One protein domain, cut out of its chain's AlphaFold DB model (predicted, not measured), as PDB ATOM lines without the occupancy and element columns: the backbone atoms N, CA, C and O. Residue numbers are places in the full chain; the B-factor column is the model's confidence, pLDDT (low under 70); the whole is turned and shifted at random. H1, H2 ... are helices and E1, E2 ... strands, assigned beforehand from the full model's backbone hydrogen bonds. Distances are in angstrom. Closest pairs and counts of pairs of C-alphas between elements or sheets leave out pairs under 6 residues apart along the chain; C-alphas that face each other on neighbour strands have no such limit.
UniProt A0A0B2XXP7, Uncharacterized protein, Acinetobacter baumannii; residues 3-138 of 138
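This is residues 3 to 138 of the 138 residues of an uncharacterized protein of Acinetobacter baumannii (UniProt A0A0B2XXP7). Two small three-stranded sheets form a sandwich in the middle of an elongated domain, partly face to face and with their strands crossed: E1, E3 and E6 in one, E2, E5 and E4 in the other. Helix H4 covers one face of the second sheet, H2 reaches outward beyond it and residues 62 to 70, with H3, stick out at that end, while H5 stands on the first sheet at the opposite end. The printed part has 136 residues with five named helices and six named strands, in the order E1 E2 H1 E3 H2 H3 H4 E4 E5 E6 H5; the sheets, of order E1 - E3 - E6 and E2 - E5 - E4, are antiparallel, and the class is mixed, helices and strands. The whole is compact by its radius of gyration of the C-alphas, 15.7 A, and spans 51 by 28 by 25 A.

E1, residues 3 to 7, is an edge strand of the first sheet. E2, residues 25 to 27, is an edge strand of the second sheet; its closest C-alpha pair with E1 is His 5 and Thr 27, 4.9 A apart. H1, residues 31 to 34, is on the first sheet over E1, at a height over the sheet of 8.0 A. E3, residues 42 to 47, is antiparallel to E1, with N 5 and O 44 within hydrogen-bond range at 2.9 A. H2, residues 54 to 63, only grazes the second sheet with residues 54 to 57. H3, residues 66 to 70, is close to H2 but not clearly touching, the closest C-alphas being Leu 61 and Phe 67 at 6.9 A. H4, residues 87 to 101, touches H2 with residues 94 to 98 alone, the closest C-alphas being Ile 57 and Ile 97 at 7.0 A; their lines are about perpendicular at 72 degrees, only just beyond steep. E4, residues 105 to 108, and E5, residues 111 to 114, form a hairpin, with N 106 and O 113 at 3.0 A. E5 is also antiparallel to E2, with N 27 and O 112 at 2.8 A. H4 is on this sheet at a height of 8.9 A, two layers with a helix on one face, and its closest C-alphas to E4 are Ala 95 and Val 106 at 6.0 A. E6, residues 118 to 124, is antiparallel to E3, with N 45 and O 120 at 2.8 A. The two sheets make a sandwich, two sheets face to face, with strands at 75 degrees. H5, residues 128 to 136, stands up from the first sheet over E6, on the same face as H1, which it only just touches with 3 pairs of C-alphas within 8 A, Ala 32 and Ile 134 being closest at 5.7 A. Every O i to N i+4 pair is within hydrogen-bond range in H2, H3, H4 and H5; H1 is too short for such a pair.

E1 begins at C-alpha 3, (326.368, -199.835, 145.706). From first to last C-alpha E3 measures 16.5 A, H2 14.5 A and E6 18.5 A. H4, the longest helix, runs 21.5 A from C-alpha 87 at (342.799, -185.252, 139.137) to C-alpha 101 at (343.031, -194.724, 158.395). H5, 12.2 A long, ends at C-alpha 136, (313.245, -202.187, 142.327).

The C-alphas farthest apart are those of Glu 69 and Glu 128, 51.0 A. The printed part has no cut. The links E1 to E2 and H3 to H4 are long, with 17 and 16 residues. The mean pLDDT of the printed part is 93.6, and residue 138 alone is under 70.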
ATOM      1  N   THR A   3     326.085-200.672 146.879       96.94
ATOM      2  CA  THR A   3     326.368-199.835 145.706       96.94
ATOM      3  C   THR A   3     326.648-200.718 144.495       96.94
ATOM      4  O   THR A   3     326.660-201.948 144.605       96.94
ATOM      5  N   TYR A   4     326.865-200.106 143.337       97.12
ATOM      6  CA  TYR A   4     327.018-200.796 142.067       97.12
ATOM      7  C   TYR A   4     328.300-200.374 141.360       97.12
ATOM      8  O   TYR A   4     328.666-199.201 141.359       97.12
ATOM      9  N   HIS A   5     328.966-201.342 140.733       97.06
ATOM     10  CA  HIS A   5     330.165-201.143 139.926       97.06
ATOM     11  C   HIS A   5     329.979-201.764 138.542       97.06
ATOM     12  O   HIS A   5     329.530-202.907 138.429       97.06
ATOM     13  N   ALA A   6     330.369-201.034 137.498       97.06
ATOM     14  CA  ALA A   6     330.437-201.540 136.134       97.06
ATOM     15  C   ALA A   6     331.894-201.711 135.703       97.06
ATOM     16  O   ALA A   6     332.734-200.843 135.934       97.06
ATOM     17  N   THR A   7     332.186-202.837 135.055       95.62
ATOM     18  CA  THR A   7     333.520-203.141 134.540       95.62
ATOM     19  C   THR A   7     333.452-203.987 133.277       95.62
ATOM     20  O   THR A   7     332.471-204.675 132.995       95.62
ATOM     21  N   SER A   8     334.525-203.956 132.487       95.25
ATOM     22  CA  SER A   8     334.732-204.904 131.384       95.25
ATOM     23  C   SER A   8     335.312-206.245 131.858       95.25
ATOM     24  O   SER A   8     335.430-207.179 131.065       95.25
ATOM     25  N   ASN A   9     335.677-206.363 133.137       92.50
ATOM     26  CA  ASN A   9     336.207-207.587 133.727       92.50
ATOM     27  C   ASN A   9     335.093-208.450 134.344       92.50
ATOM     28  O   ASN A   9     334.651-208.182 135.455       92.50
ATOM     29  N   GLN A  10     334.702-209.532 133.668       93.19
ATOM     30  CA  GLN A  10     333.730-210.508 134.189       93.19
ATOM     31  C   GLN A  10     334.251-211.333 135.385       93.19
ATOM     32  O   GLN A  10     333.491-212.039 136.049       93.19
ATOM     33  N   GLU A  11     335.552-211.290 135.666       93.12
ATOM     34  CA  GLU A  11     336.186-212.083 136.719       93.12
ATOM     35  C   GLU A  11     336.617-211.236 137.926       93.12
ATOM     36  O   GLU A  11     337.530-211.628 138.658       93.12
ATOM     37  N   LEU A  12     335.979-210.084 138.166       93.31
ATOM     38  CA  LEU A  12     336.205-209.320 139.393       93.31
ATOM     39  C   LEU A  12     335.705-210.130 140.603       93.31
ATOM     40  O   LEU A  12     334.522-210.443 140.711       93.31
ATOM     41  N   LYS A  13     336.629-210.509 141.494       92.19
ATOM     42  CA  LYS A  13     336.346-211.348 142.676       92.19
ATOM     43  C   LYS A  13     336.498-210.605 143.994       92.19
ATOM     44  O   LYS A  13     335.820-210.937 144.957       92.19
ATOM     45  N   GLU A  14     337.419-209.652 144.046       94.00
ATOM     46  CA  GLU A  14     337.749-208.895 145.248       94.00
ATOM     47  C   GLU A  14     338.373-207.549 144.878       94.00
ATOM     48  O   GLU A  14     338.908-207.381 143.776       94.00
ATOM     49  N   ILE A  15     338.327-206.610 145.821       94.69
ATOM     50  CA  ILE A  15     339.071-205.354 145.759       94.69
ATOM     51  C   ILE A  15     340.423-205.601 146.425       94.69
ATOM     52  O   ILE A  15     340.501-205.859 147.626       94.69
ATOM     53  N   ILE A  16     341.501-205.536 145.646       92.94
ATOM     54  CA  ILE A  16     342.853-205.674 146.188       92.94
ATOM     55  C   ILE A  16     343.308-204.293 146.675       92.94
ATOM     56  O   ILE A  16     343.605-203.416 145.863       92.94
ATOM     57  N   LYS A  17     343.362-204.104 147.999       89.88
ATOM     58  CA  LYS A  17     343.736-202.830 148.643       89.88
ATOM     59  C   LYS A  17     345.030-202.257 148.056       89.88
ATOM     60  O   LYS A  17     346.053-202.942 148.037       89.88
ATOM     61  N   GLY A  18     344.998-201.003 147.600       89.50
ATOM     62  CA  GLY A  18     346.184-200.302 147.090       89.50
ATOM     63  C   GLY A  18     346.565-200.629 145.640       89.50
ATOM     64  O   GLY A  18     347.517-200.048 145.119       89.50
ATOM     65  N   HIS A  19     345.855-201.544 144.971       90.94
ATOM     66  CA  HIS A  19     346.148-201.932 143.591       90.94
ATOM     67  C   HIS A  19     345.322-201.142 142.567       90.94
ATOM     68  O   HIS A  19     344.244-200.633 142.855       90.94
ATOM     69  N   GLY A  20     345.823-201.092 141.332       88.75
ATOM     70  CA  GLY A  20     345.179-200.386 140.226       88.75
ATOM     71  C   GLY A  20     345.495-198.892 140.200       88.75
ATOM     72  O   GLY A  20     346.285-198.375 141.000       88.75
ATOM     73  N   ASP A  21     344.883-198.201 139.244       90.56
ATOM     74  CA  ASP A  21     345.139-196.779 139.016       90.56
ATOM     75  C   ASP A  21     344.640-195.936 140.196       90.56
ATOM     76  O   ASP A  21     345.361-195.049 140.643       90.56
ATOM     77  N   TYR A  22     343.519-196.336 140.804       93.06
ATOM     78  CA  TYR A  22     342.836-195.606 141.877       93.06
ATOM     79  C   TYR A  22     342.981-196.220 143.274       93.06
ATOM     80  O   TYR A  22     342.383-195.718 144.213       93.06
ATOM     81  N   ALA A  23     343.736-197.314 143.436       95.88
ATOM     82  CA  ALA A  23     343.836-198.060 144.704       95.88
ATOM     83  C   ALA A  23     342.510-198.678 145.225       95.88
ATOM     84  O   ALA A  23     342.489-199.231 146.327       95.88
ATOM     85  N   GLY A  24     341.445-198.642 144.417       95.50
ATOM     86  CA  GLY A  24     340.101-199.141 144.711       95.50
ATOM     87  C   GLY A  24     339.234-199.221 143.447       95.50
ATOM     88  O   GLY A  24     339.754-199.147 142.329       95.50
ATOM     89  N   ILE A  25     337.919-199.371 143.618       95.81
ATOM     90  CA  ILE A  25     336.931-199.346 142.526       95.81
ATOM     91  C   ILE A  25     335.870-198.270 142.766       95.81
ATOM     92  O   ILE A  25     335.420-198.078 143.892       95.81
ATOM     93  N   PHE A  26     335.448-197.587 141.702       95.44
ATOM     94  CA  PHE A  26     334.359-196.615 141.782       95.44
ATOM     95  C   PHE A  26     333.005-197.303 141.835       95.44
ATOM     96  O   PHE A  26     332.745-198.240 141.076       95.44
ATOM     97  N   THR A  27     332.136-196.805 142.701       96.12
ATOM     98  CA  THR A  27     330.788-197.326 142.893       96.12
ATOM     99  C   THR A  27     329.775-196.195 142.971       96.12
ATOM    100  O   THR A  27     330.114-195.082 143.369       96.12
ATOM    101  N   SER A  28     328.529-196.488 142.606       94.88
ATOM    102  CA  SER A  28     327.400-195.563 142.723       94.88
ATOM    103  C   SER A  28     326.204-196.261 143.363       94.88
ATOM    104  O   SER A  28     326.015-197.463 143.196       94.88
ATOM    105  N   GLU A  29     325.360-195.515 144.069       94.06
ATOM    106  CA  GLU A  29     324.065-196.008 144.559       94.06
ATOM    107  C   GLU A  29     323.059-196.197 143.414       94.06
ATOM    108  O   GLU A  29     322.094-196.946 143.549       94.06
ATOM    109  N   ASN A  30     323.284-195.558 142.263       94.00
ATOM    110  CA  ASN A  30     322.356-195.594 141.144       94.00
ATOM    111  C   ASN A  30     322.706-196.720 140.157       94.00
ATOM    112  O   ASN A  30     323.590-196.586 139.301       94.00
ATOM    113  N   ILE A  31     321.972-197.829 140.246       94.62
ATOM    114  CA  ILE A  31     322.126-198.971 139.336       94.62
ATOM    115  C   ILE A  31     321.823-198.602 137.875       94.62
ATOM    116  O   ILE A  31     322.523-199.064 136.974       94.62
ATOM    117  N   ALA A  32     320.837-197.738 137.615       93.94
ATOM    118  CA  ALA A  32     320.458-197.353 136.256       93.94
ATOM    119  C   ALA A  32     321.572-196.559 135.554       93.94
ATOM    120  O   ALA A  32     321.869-196.809 134.384       93.94
ATOM    121  N   LEU A  33     322.223-195.642 136.280       92.56
ATOM    122  CA  LEU A  33     323.409-194.935 135.794       92.56
ATOM    123  C   LEU A  33     324.577-195.904 135.602       92.56
ATOM    124  O   LEU A  33     325.202-195.902 134.547       92.56
ATOM    125  N   THR A  34     324.816-196.793 136.566       93.06
ATOM    126  CA  THR A  34     325.911-197.773 136.498       93.06
ATOM    127  C   THR A  34     325.766-198.726 135.301       93.06
ATOM    128  O   THR A  34     326.748-199.067 134.644       93.06
ATOM    129  N   ALA A  35     324.540-199.130 134.958       94.56
ATOM    130  CA  ALA A  35     324.247-200.053 133.860       94.56
ATOM    131  C   ALA A  35     324.175-199.392 132.462       94.56
ATOM    132  O   ALA A  35     323.874-200.064 131.462       94.56
ATOM    133  N   ASN A  36     324.470-198.092 132.343       92.94
ATOM    134  CA  ASN A  36     324.363-197.357 131.077       92.94
ATOM    135  C   ASN A  36     325.381-197.819 130.002       92.94
ATOM    136  O   ASN A  36     325.109-197.692 128.801       92.94
ATOM    137  N   GLY A  37     326.462-198.487 130.421       90.12
ATOM    138  CA  GLY A  37     327.499-199.077 129.574       90.12
ATOM    139  C   GLY A  37     328.771-198.241 129.412       90.12
ATOM    140  O   GLY A  37     329.648-198.663 128.664       90.12
ATOM    141  N   ASP A  38     328.897-197.100 130.093       91.25
ATOM    142  CA  ASP A  38     330.052-196.200 129.953       91.25
ATOM    143  C   ASP A  38     331.345-196.808 130.521       91.25
ATOM    144  O   ASP A  38     332.431-196.580 129.988       91.25
ATOM    145  N   TYR A  39     331.225-197.636 131.564       90.19
ATOM    146  CA  TYR A  39     332.363-198.207 132.300       90.19
ATOM    147  C   TYR A  39     332.495-199.732 132.150       90.19
ATOM    148  O   TYR A  39     333.391-200.358 132.719       90.19
ATOM    149  N   GLY A  40     331.637-200.342 131.328       95.38
ATOM    150  CA  GLY A  40     331.654-201.768 131.023       95.38
ATOM    151  C   GLY A  40     330.273-202.411 131.027       95.38
ATOM    152  O   GLY A  40     329.257-201.774 131.302       95.38
ATOM    153  N   ASP A  41     330.250-203.700 130.695       97.44
ATOM    154  CA  ASP A  41     329.011-204.460 130.529       97.44
ATOM    155  C   ASP A  41     328.703-205.408 131.697       97.44
ATOM    156  O   ASP A  41     327.591-205.934 131.763       97.44
ATOM    157  N   TYR A  42     329.643-205.638 132.615       98.00
ATOM    158  CA  TYR A  42     329.455-206.522 133.765       98.00
ATOM    159  C   TYR A  42     329.209-205.707 135.025       98.00
ATOM    160  O   TYR A  42     330.012-204.840 135.371       98.00
ATOM    161  N   ILE A  43     328.100-206.008 135.693       98.00
ATOM    162  CA  ILE A  43     327.616-205.283 136.859       98.00
ATOM    163  C   ILE A  43     327.846-206.118 138.111       98.00
ATOM    164  O   ILE A  43     327.544-207.316 138.153       98.00
ATOM    165  N   TYR A  44     328.357-205.450 139.135       98.19
ATOM    166  CA  TYR A  44     328.603-206.003 140.453       98.19
ATOM    167  C   TYR A  44     327.897-205.166 141.507       98.19
ATOM    168  O   TYR A  44     327.837-203.942 141.388       98.19
ATOM    169  N   THR A  45     327.412-205.824 142.552       97.62
ATOM    170  CA  THR A  45     327.077-205.162 143.808       97.62
ATOM    171  C   THR A  45     328.335-205.067 144.664       97.62
ATOM    172  O   THR A  45     329.176-205.972 144.672       97.62
ATOM    173  N   VAL A  46     328.479-203.949 145.368       97.88
ATOM    174  CA  VAL A  46     329.599-203.693 146.268       97.88
ATOM    175  C   VAL A  46     329.052-203.245 147.614       97.88
ATOM    176  O   VAL A  46     328.325-202.252 147.703       97.88
ATOM    177  N   GLU A  47     329.390-203.997 148.660       97.81
ATOM    178  CA  GLU A  47     328.986-203.717 150.036       97.81
ATOM    179  C   GLU A  47     330.185-203.298 150.896       97.81
ATOM    180  O   GLU A  47     331.205-203.990 150.924       97.81
ATOM    181  N   PHE A  48     330.050-202.178 151.608       97.00
ATOM    182  CA  PHE A  48     331.057-201.621 152.522       97.00
ATOM    183  C   PHE A  48     330.396-200.849 153.673       97.00
ATOM    184  O   PHE A  48     329.226-200.472 153.561       97.00
ATOM    185  N   ASP A  49     331.115-200.611 154.773       96.75
ATOM    186  CA  ASP A  49     330.512-200.105 156.015       96.75
ATOM    187  C   ASP A  49     330.959-198.691 156.401       96.75
ATOM    188  O   ASP A  49     330.152-197.928 156.933       96.75
ATOM    189  N   SER A  50     332.217-198.334 156.142       97.38
ATOM    190  CA  SER A  50     332.813-197.074 156.602       97.38
ATOM    191  C   SER A  50     333.303-196.190 155.453       97.38
ATOM    192  O   SER A  50     333.892-196.673 154.486       97.38
ATOM    193  N   ILE A  51     333.067-194.883 155.563       97.25
ATOM    194  CA  ILE A  51     333.454-193.880 154.564       97.25
ATOM    195  C   ILE A  51     334.428-192.912 155.226       97.25
ATOM    196  O   ILE A  51     334.139-192.407 156.304       97.25
ATOM    197  N   CYS A  52     335.569-192.697 154.578       97.25
ATOM    198  CA  CYS A  52     336.507-191.634 154.892       97.25
ATOM    199  C   CYS A  52     335.951-190.337 154.303       97.25
ATOM    200  O   CYS A  52     335.848-190.200 153.080       97.25
ATOM    201  N   GLU A  53     335.552-189.422 155.175       94.81
ATOM    202  CA  GLU A  53     335.030-188.115 154.801       94.81
ATOM    203  C   GLU A  53     336.170-187.094 154.726       94.81
ATOM    204  O   GLU A  53     337.276-187.298 155.238       94.81
ATOM    205  N   LYS A  54     335.884-185.935 154.126       94.88
ATOM    206  CA  LYS A  54     336.820-184.806 154.053       94.88
ATOM    207  C   LYS A  54     337.478-184.493 155.402       94.88
ATOM    208  O   LYS A  54     338.690-184.303 155.457       94.88
ATOM    209  N   SER A  55     336.702-184.463 156.486       95.88
ATOM    210  CA  SER A  55     337.219-184.144 157.821       95.88
ATOM    211  C   SER A  55     338.237-185.162 158.339       95.88
ATOM    212  O   SER A  55     339.170-184.770 159.035       95.88
ATOM    213  N   ASP A  56     338.099-186.444 157.985       97.25
ATOM    214  CA  ASP A  56     339.069-187.476 158.375       97.25
ATOM    215  C   ASP A  56     340.412-187.252 157.665       97.25
ATOM    216  O   ASP A  56     341.484-187.418 158.250       97.25
ATOM    217  N   ILE A  57     340.356-186.824 156.399       96.88
ATOM    218  CA  ILE A  57     341.540-186.473 155.610       96.88
ATOM    219  C   ILE A  57     342.188-185.198 156.162       96.88
ATOM    220  O   ILE A  57     343.409-185.143 156.288       96.88
ATOM    221  N   GLU A  58     341.401-184.183 156.531       96.50
ATOM    222  CA  GLU A  58     341.920-182.968 157.178       96.50
ATOM    223  C   GLU A  58     342.655-183.303 158.486       96.50
ATOM    224  O   GLU A  58     343.799-182.883 158.667       96.50
ATOM    225  N   GLU A  59     342.059-184.132 159.351       97.56
ATOM    226  CA  GLU A  59     342.700-184.596 160.589       97.56
ATOM    227  C   GLU A  59     343.976-185.410 160.305       97.56
ATOM    228  O   GLU A  59     344.992-185.246 160.990       97.56
ATOM    229  N   TYR A  60     343.976-186.260 159.274       97.44
ATOM    230  CA  TYR A  60     345.180-186.978 158.853       97.44
ATOM    231  C   TYR A  60     346.307-186.015 158.463       97.44
ATOM    232  O   TYR A  60     347.444-186.204 158.897       97.44
ATOM    233  N   LEU A  61     346.013-184.972 157.685       96.88
ATOM    234  CA  LEU A  61     347.017-184.006 157.238       96.88
ATOM    235  C   LEU A  61     347.563-183.144 158.381       96.88
ATOM    236  O   LEU A  61     348.749-182.812 158.374       96.88
ATOM    237  N   GLU A  62     346.741-182.813 159.381       96.50
ATOM    238  CA  GLU A  62     347.214-182.135 160.596       96.50
ATOM    239  C   GLU A  62     348.243-182.982 161.361       96.50
ATOM    240  O   GLU A  62     349.207-182.448 161.918       96.50
ATOM    241  N   ASN A  63     348.057-184.305 161.359       97.00
ATOM    242  CA  ASN A  63     348.948-185.254 162.020       97.00
ATOM    243  C   ASN A  63     350.159-185.671 161.164       97.00
ATOM    244  O   ASN A  63     351.152-186.131 161.728       97.00
ATOM    245  N   ASN A  64     350.099-185.486 159.840       96.19
ATOM    246  CA  ASN A  64     351.126-185.898 158.872       96.19
ATOM    247  C   ASN A  64     351.484-184.744 157.907       96.19
ATOM    248  O   ASN A  64     351.247-184.839 156.697       96.19
ATOM    249  N   PRO A  65     352.047-183.626 158.405       93.94
ATOM    250  CA  PRO A  65     352.328-182.442 157.587       93.94
ATOM    251  C   PRO A  65     353.301-182.706 156.423       93.94
ATOM    252  O   PRO A  65     353.233-182.033 155.394       93.94
ATOM    253  N   GLU A  66     354.178-183.706 156.543       95.75
ATOM    254  CA  GLU A  66     355.101-184.137 155.490       95.75
ATOM    255  C   GLU A  66     354.394-184.707 154.253       95.75
ATOM    256  O   GLU A  66     354.988-184.769 153.173       95.75
ATOM    257  N   PHE A  67     353.127-185.115 154.374       95.81
ATOM    258  CA  PHE A  67     352.351-185.593 153.236       95.81
ATOM    259  C   PHE A  67     352.215-184.490 152.180       95.81
ATOM    260  O   PHE A  67     352.506-184.717 151.007       95.81
ATOM    261  N   LEU A  68     351.877-183.266 152.602       93.56
ATOM    262  CA  LEU A  68     351.746-182.112 151.706       93.56
ATOM    263  C   LEU A  68     353.097-181.635 151.155       93.56
ATOM    264  O   LEU A  68     353.143-181.041 150.081       93.56
ATOM    265  N   GLU A  69     354.208-181.916 151.844       93.81
ATOM    266  CA  GLU A  69     355.547-181.649 151.301       93.81
ATOM    267  C   GLU A  69     355.865-182.564 150.107       93.81
ATOM    268  O   GLU A  69     356.497-182.129 149.142       93.81
ATOM    269  N   ASN A  70     355.405-183.819 150.156       94.75
ATOM    270  CA  ASN A  70     355.593-184.801 149.085       94.75
ATOM    271  C   ASN A  70     354.523-184.701 147.985       94.75
ATOM    272  O   ASN A  70     354.806-185.027 146.831       94.75
ATOM    273  N   HIS A  71     353.330-184.213 148.326       94.19
ATOM    274  CA  HIS A  71     352.177-184.079 147.434       94.19
ATOM    275  C   HIS A  71     351.625-182.640 147.467       94.19
ATOM    276  O   HIS A  71     350.511-182.410 147.937       94.19
ATOM    277  N   PRO A  72     352.375-181.642 146.959       91.75
ATOM    278  CA  PRO A  72     352.011-180.225 147.091       91.75
ATOM    279  C   PRO A  72     350.742-179.819 146.326       91.75
ATOM    280  O   PRO A  72     350.186-178.761 146.600       91.75
ATOM    281  N   ASN A  73     350.293-180.646 145.376       90.94
ATOM    282  CA  ASN A  73     349.070-180.436 144.596       90.94
ATOM    283  C   ASN A  73     347.893-181.280 145.118       90.94
ATOM    284  O   ASN A  73     346.915-181.476 144.399       90.94
ATOM    285  N   PHE A  74     348.009-181.838 146.328       93.62
ATOM    286  CA  PHE A  74     346.930-182.620 146.911       93.62
ATOM    287  C   PHE A  74     345.732-181.729 147.254       93.62
ATOM    288  O   PHE A  74     345.876-180.699 147.917       93.62
ATOM    289  N   VAL A  75     344.549-182.159 146.831       91.75
ATOM    290  CA  VAL A  75     343.265-181.524 147.099       91.75
ATOM    291  C   VAL A  75     342.436-182.480 147.945       91.75
ATOM    292  O   VAL A  75     342.077-183.580 147.518       91.75
ATOM    293  N   VAL A  76     342.149-182.039 149.166       91.75
ATOM    294  CA  VAL A  76     341.361-182.792 150.147       91.75
ATOM    295  C   VAL A  76     339.931-182.986 149.653       91.75
ATOM    296  O   VAL A  76     339.401-184.090 149.717       91.75
ATOM    297  N   ASP A  77     339.324-181.906 149.164       88.88
ATOM    298  CA  ASP A  77     337.935-181.886 148.728       88.88
ATOM    299  C   ASP A  77     337.820-182.375 147.278       88.88
ATOM    300  O   ASP A  77     338.474-181.843 146.377       88.88
ATOM    301  N   CYS A  78     337.013-183.409 147.048       85.88
ATOM    302  CA  CYS A  78     336.788-183.921 145.700       85.88
ATOM    303  C   CYS A  78     336.054-182.899 144.810       85.88
ATOM    304  O   CYS A  78     336.330-182.854 143.606       85.88
ATOM    305  N   ASP A  79     335.229-182.019 145.394       84.50
ATOM    306  CA  ASP A  79     334.489-180.980 144.665       84.50
ATOM    307  C   ASP A  79     335.400-179.849 144.158       84.50
ATOM    308  O   ASP A  79     335.121-179.233 143.126       84.50
ATOM    309  N   ASP A  80     336.511-179.595 144.856       80.62
ATOM    310  CA  ASP A  80     337.503-178.580 144.480       80.62
ATOM    311  C   ASP A  80     338.550-179.117 143.486       80.62
ATOM    312  O   ASP A  80     339.375-178.356 142.973       80.62
ATOM    313  N   ALA A  81     338.550-180.426 143.208       74.19
ATOM    314  CA  ALA A  81     339.505-181.034 142.293       74.19
ATOM    315  C   ALA A  81     339.157-180.685 140.836       74.19
ATOM    316  O   ALA A  81     338.187-181.189 140.262       74.19
ATOM    317  N   GLU A  82     339.978-179.844 140.203       76.50
ATOM    318  CA  GLU A  82     339.883-179.607 138.762       76.50
ATOM    319  C   GLU A  82     340.186-180.907 137.999       76.50
ATOM    320  O   GLU A  82     341.070-181.671 138.384       76.50
ATOM    321  N   GLN A  83     339.473-181.164 136.893       74.75
ATOM    322  CA  GLN A  83     339.787-182.269 135.971       74.75
ATOM    323  C   GLN A  83     341.047-181.944 135.153       74.75
ATOM    324  O   GLN A  83     341.000-181.766 133.933       74.75
ATOM    325  N   ASP A  84     342.169-181.810 135.849       78.44
ATOM    326  CA  ASP A  84     343.494-181.563 135.303       78.44
ATOM    327  C   ASP A  84     344.373-182.825 135.375       78.44
ATOM    328  O   ASP A  84     343.915-183.923 135.708       78.44
ATOM    329  N   ASP A  85     345.656-182.684 135.041       76.81
ATOM    330  CA  ASP A  85     346.609-183.799 135.021       76.81
ATOM    331  C   ASP A  85     346.799-184.466 136.404       76.81
ATOM    332  O   ASP A  85     347.284-185.596 136.476       76.81
ATOM    333  N   THR A  86     346.412-183.798 137.499       83.38
ATOM    334  CA  THR A  86     346.524-184.291 138.881       83.38
ATOM    335  C   THR A  86     345.226-184.876 139.428       83.38
ATOM    336  O   THR A  86     345.236-185.456 140.514       83.38
ATOM    337  N   TYR A  87     344.114-184.781 138.692       86.62
ATOM    338  CA  TYR A  87     342.799-185.252 139.137       86.62
ATOM    339  C   TYR A  87     342.820-186.725 139.568       86.62
ATOM    340  O   TYR A  87     342.468-187.061 140.699       86.62
ATOM    341  N   PHE A  88     343.322-187.610 138.703       89.12
ATOM    342  CA  PHE A  88     343.374-189.047 138.987       89.12
ATOM    343  C   PHE A  88     344.370-189.396 140.102       89.12
ATOM    344  O   PHE A  88     344.141-190.327 140.876       89.12
ATOM    345  N   GLU A  89     345.472-188.647 140.203       92.00
ATOM    346  CA  GLU A  89     346.432-188.805 141.299       92.00
ATOM    347  C   GLU A  89     345.778-188.451 142.637       92.00
ATOM    348  O   GLU A  89     345.902-189.210 143.594       92.00
ATOM    349  N   ASN A  90     345.014-187.361 142.685       93.56
ATOM    350  CA  ASN A  90     344.278-186.935 143.869       93.56
ATOM    351  C   ASN A  90     343.267-187.986 144.347       93.56
ATOM    352  O   ASN A  90     343.253-188.314 145.533       93.56
ATOM    353  N   GLN A  91     342.505-188.589 143.431       94.31
ATOM    354  CA  GLN A  91     341.584-189.689 143.755       94.31
ATOM    355  C   GLN A  91     342.320-190.880 144.377       94.31
ATOM    356  O   GLN A  91     341.915-191.424 145.407       94.31
ATOM    357  N   LYS A  92     343.464-191.256 143.794       95.19
ATOM    358  CA  LYS A  92     344.300-192.326 144.342       95.19
ATOM    359  C   LYS A  92     344.852-191.969 145.724       95.19
ATOM    360  O   LYS A  92     344.862-192.823 146.605       95.19
ATOM    361  N   LEU A  93     345.336-190.744 145.922       96.19
ATOM    362  CA  LEU A  93     345.896-190.299 147.200       96.19
ATOM    363  C   LEU A  93     344.837-190.312 148.307       96.19
ATOM    364  O   LEU A  93     345.107-190.842 149.382       96.19
ATOM    365  N   ARG A  94     343.615-189.839 148.027       96.62
ATOM    366  CA  ARG A  94     342.479-189.938 148.957       96.62
ATOM    367  C   ARG A  94     342.171-191.389 149.334       96.62
ATOM    368  O   ARG A  94     342.043-191.701 150.516       96.62
ATOM    369  N   ALA A  95     342.161-192.300 148.361       97.25
ATOM    370  CA  ALA A  95     341.998-193.731 148.623       97.25
ATOM    371  C   ALA A  95     343.127-194.320 149.485       97.25
ATOM    372  O   ALA A  95     342.871-195.136 150.368       97.25
ATOM    373  N   LEU A  96     344.379-193.913 149.261       97.56
ATOM    374  CA  LEU A  96     345.512-194.373 150.068       97.56
ATOM    375  C   LEU A  96     345.416-193.892 151.522       97.56
ATOM    376  O   LEU A  96     345.682-194.685 152.425       97.56
ATOM    377  N   ILE A  97     344.974-192.652 151.748       97.69
ATOM    378  CA  ILE A  97     344.706-192.129 153.095       97.69
ATOM    379  C   ILE A  97     343.583-192.931 153.762       97.69
ATOM    380  O   ILE A  97     343.747-193.393 154.890       97.69
ATOM    381  N   ALA A  98     342.479-193.192 153.053       97.94
ATOM    382  CA  ALA A  98     341.380-194.008 153.572       97.94
ATOM    383  C   ALA A  98     341.844-195.421 153.974       97.94
ATOM    384  O   ALA A  98     341.469-195.920 155.036       97.94
ATOM    385  N   ILE A  99     342.718-196.046 153.173       97.69
ATOM    386  CA  ILE A  99     343.335-197.341 153.504       97.69
ATOM    387  C   ILE A  99     344.161-197.249 154.791       97.69
ATOM    388  O   ILE A  99     344.072-198.150 155.628       97.69
ATOM    389  N   GLU A 100     344.973-196.202 154.945       97.44
ATOM    390  CA  GLU A 100     345.838-196.015 156.114       97.44
ATOM    391  C   GLU A 100     345.032-195.785 157.397       97.44
ATOM    392  O   GLU A 100     345.331-196.379 158.435       97.44
ATOM    393  N   LEU A 101     343.967-194.990 157.303       97.38
ATOM    394  CA  LEU A 101     343.031-194.724 158.395       97.38
ATOM    395  C   LEU A 101     342.110-195.918 158.708       97.38
ATOM    396  O   LEU A 101     341.485-195.957 159.767       97.38
ATOM    397  N   GLY A 102     342.056-196.920 157.827       97.50
ATOM    398  CA  GLY A 102     341.282-198.145 158.024       97.50
ATOM    399  C   GLY A 102     339.813-198.046 157.612       97.50
ATOM    400  O   GLY A 102     339.018-198.872 158.061       97.50
ATOM    401  N   PHE A 103     339.463-197.079 156.763       98.19
ATOM    402  CA  PHE A 103     338.138-196.956 156.159       98.19
ATOM    403  C   PHE A 103     337.957-197.899 154.968       98.19
ATOM    404  O   PHE A 103     338.917-198.405 154.376       98.19
ATOM    405  N   ASP A 104     336.696-198.131 154.610       98.00
ATOM    406  CA  ASP A 104     336.335-199.015 153.509       98.00
ATOM    407  C   ASP A 104     336.195-198.300 152.164       98.00
ATOM    408  O   ASP A 104     336.429-198.900 151.113       98.00
ATOM    409  N   ALA A 105     335.854-197.017 152.188       97.62
ATOM    410  CA  ALA A 105     335.691-196.185 151.007       97.62
ATOM    411  C   ALA A 105     336.081-194.731 151.291       97.62
ATOM    412  O   ALA A 105     336.243-194.344 152.445       97.62
ATOM    413  N   VAL A 106     336.201-193.928 150.236       96.75
ATOM    414  CA  VAL A 106     336.334-192.466 150.303       96.75
ATOM    415  C   VAL A 106     335.301-191.805 149.391       96.75
ATOM    416  O   VAL A 106     334.942-192.370 148.353       96.75
ATOM    417  N   GLU A 107     334.784-190.655 149.817       92.94
ATOM    418  CA  GLU A 107     333.820-189.853 149.056       92.94
ATOM    419  C   GLU A 107     334.452-189.273 147.779       92.94
ATOM    420  O   GLU A 107     335.591-188.802 147.789       92.94
ATOM    421  N   GLU A 108     333.717-189.342 146.667       91.75
ATOM    422  CA  GLU A 108     334.105-188.804 145.361       91.75
ATOM    423  C   GLU A 108     332.868-188.239 144.636       91.75
ATOM    424  O   GLU A 108     331.741-188.646 144.905       91.75
ATOM    425  N   ASN A 109     333.071-187.344 143.665       81.81
ATOM    426  CA  ASN A 109     332.015-186.488 143.087       81.81
ATOM    427  C   ASN A 109     330.729-187.208 142.633       81.81
ATOM    428  O   ASN A 109     329.640-186.652 142.751       81.81
ATOM    429  N   ASP A 110     330.841-188.434 142.113       77.81
ATOM    430  CA  ASP A 110     329.712-189.207 141.573       77.81
ATOM    431  C   ASP A 110     329.437-190.514 142.355       77.81
ATOM    432  O   ASP A 110     328.745-191.414 141.860       77.81
ATOM    433  N   GLY A 111     329.973-190.642 143.576       90.81
ATOM    434  CA  GLY A 111     329.754-191.800 144.443       90.81
ATOM    435  C   GLY A 111     330.901-192.058 145.416       90.81
ATOM    436  O   GLY A 111     331.315-191.179 146.165       90.81
ATOM    437  N   TRP A 112     331.415-193.289 145.422       95.50
ATOM    438  CA  TRP A 112     332.500-193.675 146.330       95.50
ATOM    439  C   TRP A 112     333.593-194.438 145.614       95.50
ATOM    440  O   TRP A 112     333.323-195.313 144.783       95.50
ATOM    441  N   LEU A 113     334.829-194.170 146.015       96.56
ATOM    442  CA  LEU A 113     335.977-194.994 145.681       96.56
ATOM    443  C   LEU A 113     336.198-196.010 146.808       96.56
ATOM    444  O   LEU A 113     336.723-195.694 147.874       96.56
ATOM    445  N   VAL A 114     335.751-197.245 146.576       97.62
ATOM    446  CA  VAL A 114     335.767-198.330 147.563       97.62
ATOM    447  C   VAL A 114     337.116-199.037 147.525       97.62
ATOM    448  O   VAL A 114     337.515-199.599 146.502       97.62
ATOM    449  N   VAL A 115     337.812-199.027 148.658       97.69
ATOM    450  CA  VAL A 115     339.134-199.640 148.846       97.69
ATOM    451  C   VAL A 115     339.050-200.980 149.573       97.69
ATOM    452  O   VAL A 115     339.946-201.811 149.447       97.69
ATOM    453  N   ASN A 116     337.967-201.221 150.309       96.50
ATOM    454  CA  ASN A 116     337.675-202.470 150.993       96.50
ATOM    455  C   ASN A 116     336.174-202.737 150.918       96.50
ATOM    456  O   ASN A 116     335.374-201.925 151.351       96.50
ATOM    457  N   GLY A 117     335.769-203.877 150.383       95.69
ATOM    458  CA  GLY A 117     334.351-204.163 150.236       95.69
ATOM    459  C   GLY A 117     334.117-205.562 149.712       95.69
ATOM    460  O   GLY A 117     335.002-206.196 149.130       95.69
ATOM    461  N   LYS A 118     332.905-206.050 149.936       97.38
ATOM    462  CA  LYS A 118     332.447-207.323 149.403       97.38
ATOM    463  C   LYS A 118     331.878-207.087 148.010       97.38
ATOM    464  O   LYS A 118     330.970-206.282 147.850       97.38
ATOM    465  N   VAL A 119     332.409-207.803 147.025       97.25
ATOM    466  CA  VAL A 119     331.989-207.708 145.624       97.25
ATOM    467  C   VAL A 119     331.207-208.959 145.250       97.25
ATOM    468  O   VAL A 119     331.699-210.073 145.439       97.25
ATOM    469  N   GLU A 120     330.007-208.795 144.697       97.69
ATOM    470  CA  GLU A 120     329.198-209.904 144.184       97.69
ATOM    471  C   GLU A 120     328.743-209.621 142.753       97.69
ATOM    472  O   GLU A 120     328.337-208.513 142.409       97.69
ATOM    473  N   PHE A 121     328.850-210.626 141.884       97.69
ATOM    474  CA  PHE A 121     328.424-210.492 140.496       97.69
ATOM    475  C   PHE A 121     326.898-210.459 140.420       97.69
ATOM    476  O   PHE A 121     326.249-211.409 140.857       97.69
ATOM    477  N   LEU A 122     326.351-209.393 139.833       97.12
ATOM    478  CA  LEU A 122     324.915-209.255 139.600       97.12
ATOM    479  C   LEU A 122     324.531-209.826 138.233       97.12
ATOM    480  O   LEU A 122     323.641-210.663 138.136       97.12
ATOM    481  N   GLY A 123     325.217-209.398 137.172       97.56
ATOM    482  CA  GLY A 123     324.882-209.830 135.820       97.56
ATOM    483  C   GLY A 123     325.510-208.982 134.722       97.56
ATOM    484  O   GLY A 123     326.254-208.033 134.963       97.56
ATOM    485  N   HIS A 124     325.200-209.326 133.473       97.69
ATOM    486  CA  HIS A 124     325.484-208.450 132.334       97.69
ATOM    487  C   HIS A 124     324.468-207.299 132.326       97.69
ATOM    488  O   HIS A 124     323.297-207.525 132.607       97.69
ATOM    489  N   ARG A 125     324.827-206.087 131.903       96.25
ATOM    490  CA  ARG A 125     323.949-204.896 131.953       96.25
ATOM    491  C   ARG A 125     322.622-204.978 131.173       96.25
ATOM    492  O   ARG A 125     321.822-204.057 131.204       96.25
ATOM    493  N   LYS A 126     322.432-206.047 130.396       95.94
ATOM    494  CA  LYS A 126     321.231-206.342 129.589       95.94
ATOM    495  C   LYS A 126     320.532-207.625 130.052       95.94
ATOM    496  O   LYS A 126     319.775-208.216 129.290       95.94
ATOM    497  N   SER A 127     320.921-208.127 131.218       97.19
ATOM    498  CA  SER A 127     320.345-209.317 131.829       97.19
ATOM    499  C   SER A 127     319.073-208.956 132.588       97.19
ATOM    500  O   SER A 127     318.903-207.808 132.999       97.19
ATOM    501  N   GLU A 128     318.204-209.947 132.758       97.31
ATOM    502  CA  GLU A 128     316.942-209.810 133.488       97.31
ATOM    503  C   GLU A 128     317.194-209.453 134.961       97.31
ATOM    504  O   GLU A 128     316.454-208.666 135.542       97.31
ATOM    505  N   GLU A 129     318.282-209.960 135.548       97.19
ATOM    506  CA  GLU A 129     318.689-209.665 136.921       97.19
ATOM    507  C   GLU A 129     319.008-208.177 137.117       97.19
ATOM    508  O   GLU A 129     318.563-207.567 138.087       97.19
ATOM    509  N   VAL A 130     319.741-207.573 136.174       96.44
ATOM    510  CA  VAL A 130     320.061-206.137 136.223       96.44
ATOM    511  C   VAL A 130     318.820-205.288 135.947       96.44
ATOM    512  O   VAL A 130     318.628-204.278 136.615       96.44
ATOM    513  N   GLU A 131     317.969-205.684 134.998       96.50
ATOM    514  CA  GLU A 131     316.707-204.980 134.723       96.50
ATOM    515  C   GLU A 131     315.783-204.987 135.949       96.50
ATOM    516  O   GLU A 131     315.275-203.939 136.336       96.50
ATOM    517  N   THR A 132     315.665-206.132 136.625       97.06
ATOM    518  CA  THR A 132     314.885-206.261 137.864       97.06
ATOM    519  C   THR A 132     315.446-205.368 138.973       97.06
ATOM    520  O   THR A 132     314.696-204.624 139.598       97.06
ATOM    521  N   GLU A 133     316.766-205.378 139.199       96.94
ATOM    522  CA  GLU A 133     317.394-204.526 140.222       96.94
ATOM    523  C   GLU A 133     317.170-203.030 139.931       96.94
ATOM    524  O   GLU A 133     316.961-202.249 140.860       96.94
ATOM    525  N   ILE A 134     317.162-202.630 138.654       95.38
ATOM    526  CA  ILE A 134     316.832-201.264 138.228       95.38
ATOM    527  C   ILE A 134     315.376-200.916 138.555       95.38
ATOM    528  O   ILE A 134     315.121-199.835 139.078       95.38
ATOM    529  N   GLU A 135     314.421-201.798 138.256       94.94
ATOM    530  CA  GLU A 135     312.998-201.558 138.534       94.94
ATOM    531  C   GLU A 135     312.699-201.437 140.036       94.94
ATOM    532  O   GLU A 135     311.826-200.663 140.436       94.94
ATOM    533  N   GLU A 136     313.427-202.180 140.872       93.56
ATOM    534  CA  GLU A 136     313.245-202.187 142.327       93.56
ATOM    535  C   GLU A 136     313.938-201.013 143.041       93.56
ATOM    536  O   GLU A 136     313.526-200.653 144.146       93.56
ATOM    537  N   ASN A 137     314.952-200.399 142.421       89.19
ATOM    538  CA  ASN A 137     315.800-199.366 143.036       89.19
ATOM    539  C   ASN A 137     315.914-198.085 142.182       89.19
ATOM    540  O   ASN A 137     316.980-197.462 142.142       89.19
ATOM    541  N   TRP A 138     314.832-197.712 141.488       68.19
ATOM    542  CA  TRP A 138     314.739-196.481 140.688       68.19
ATOM    543  C   TRP A 138     314.568-195.207 141.526       68.19
ATOM    544  O   TRP A 138     313.738-195.214 142.467       68.19
TER     545      TRP A 138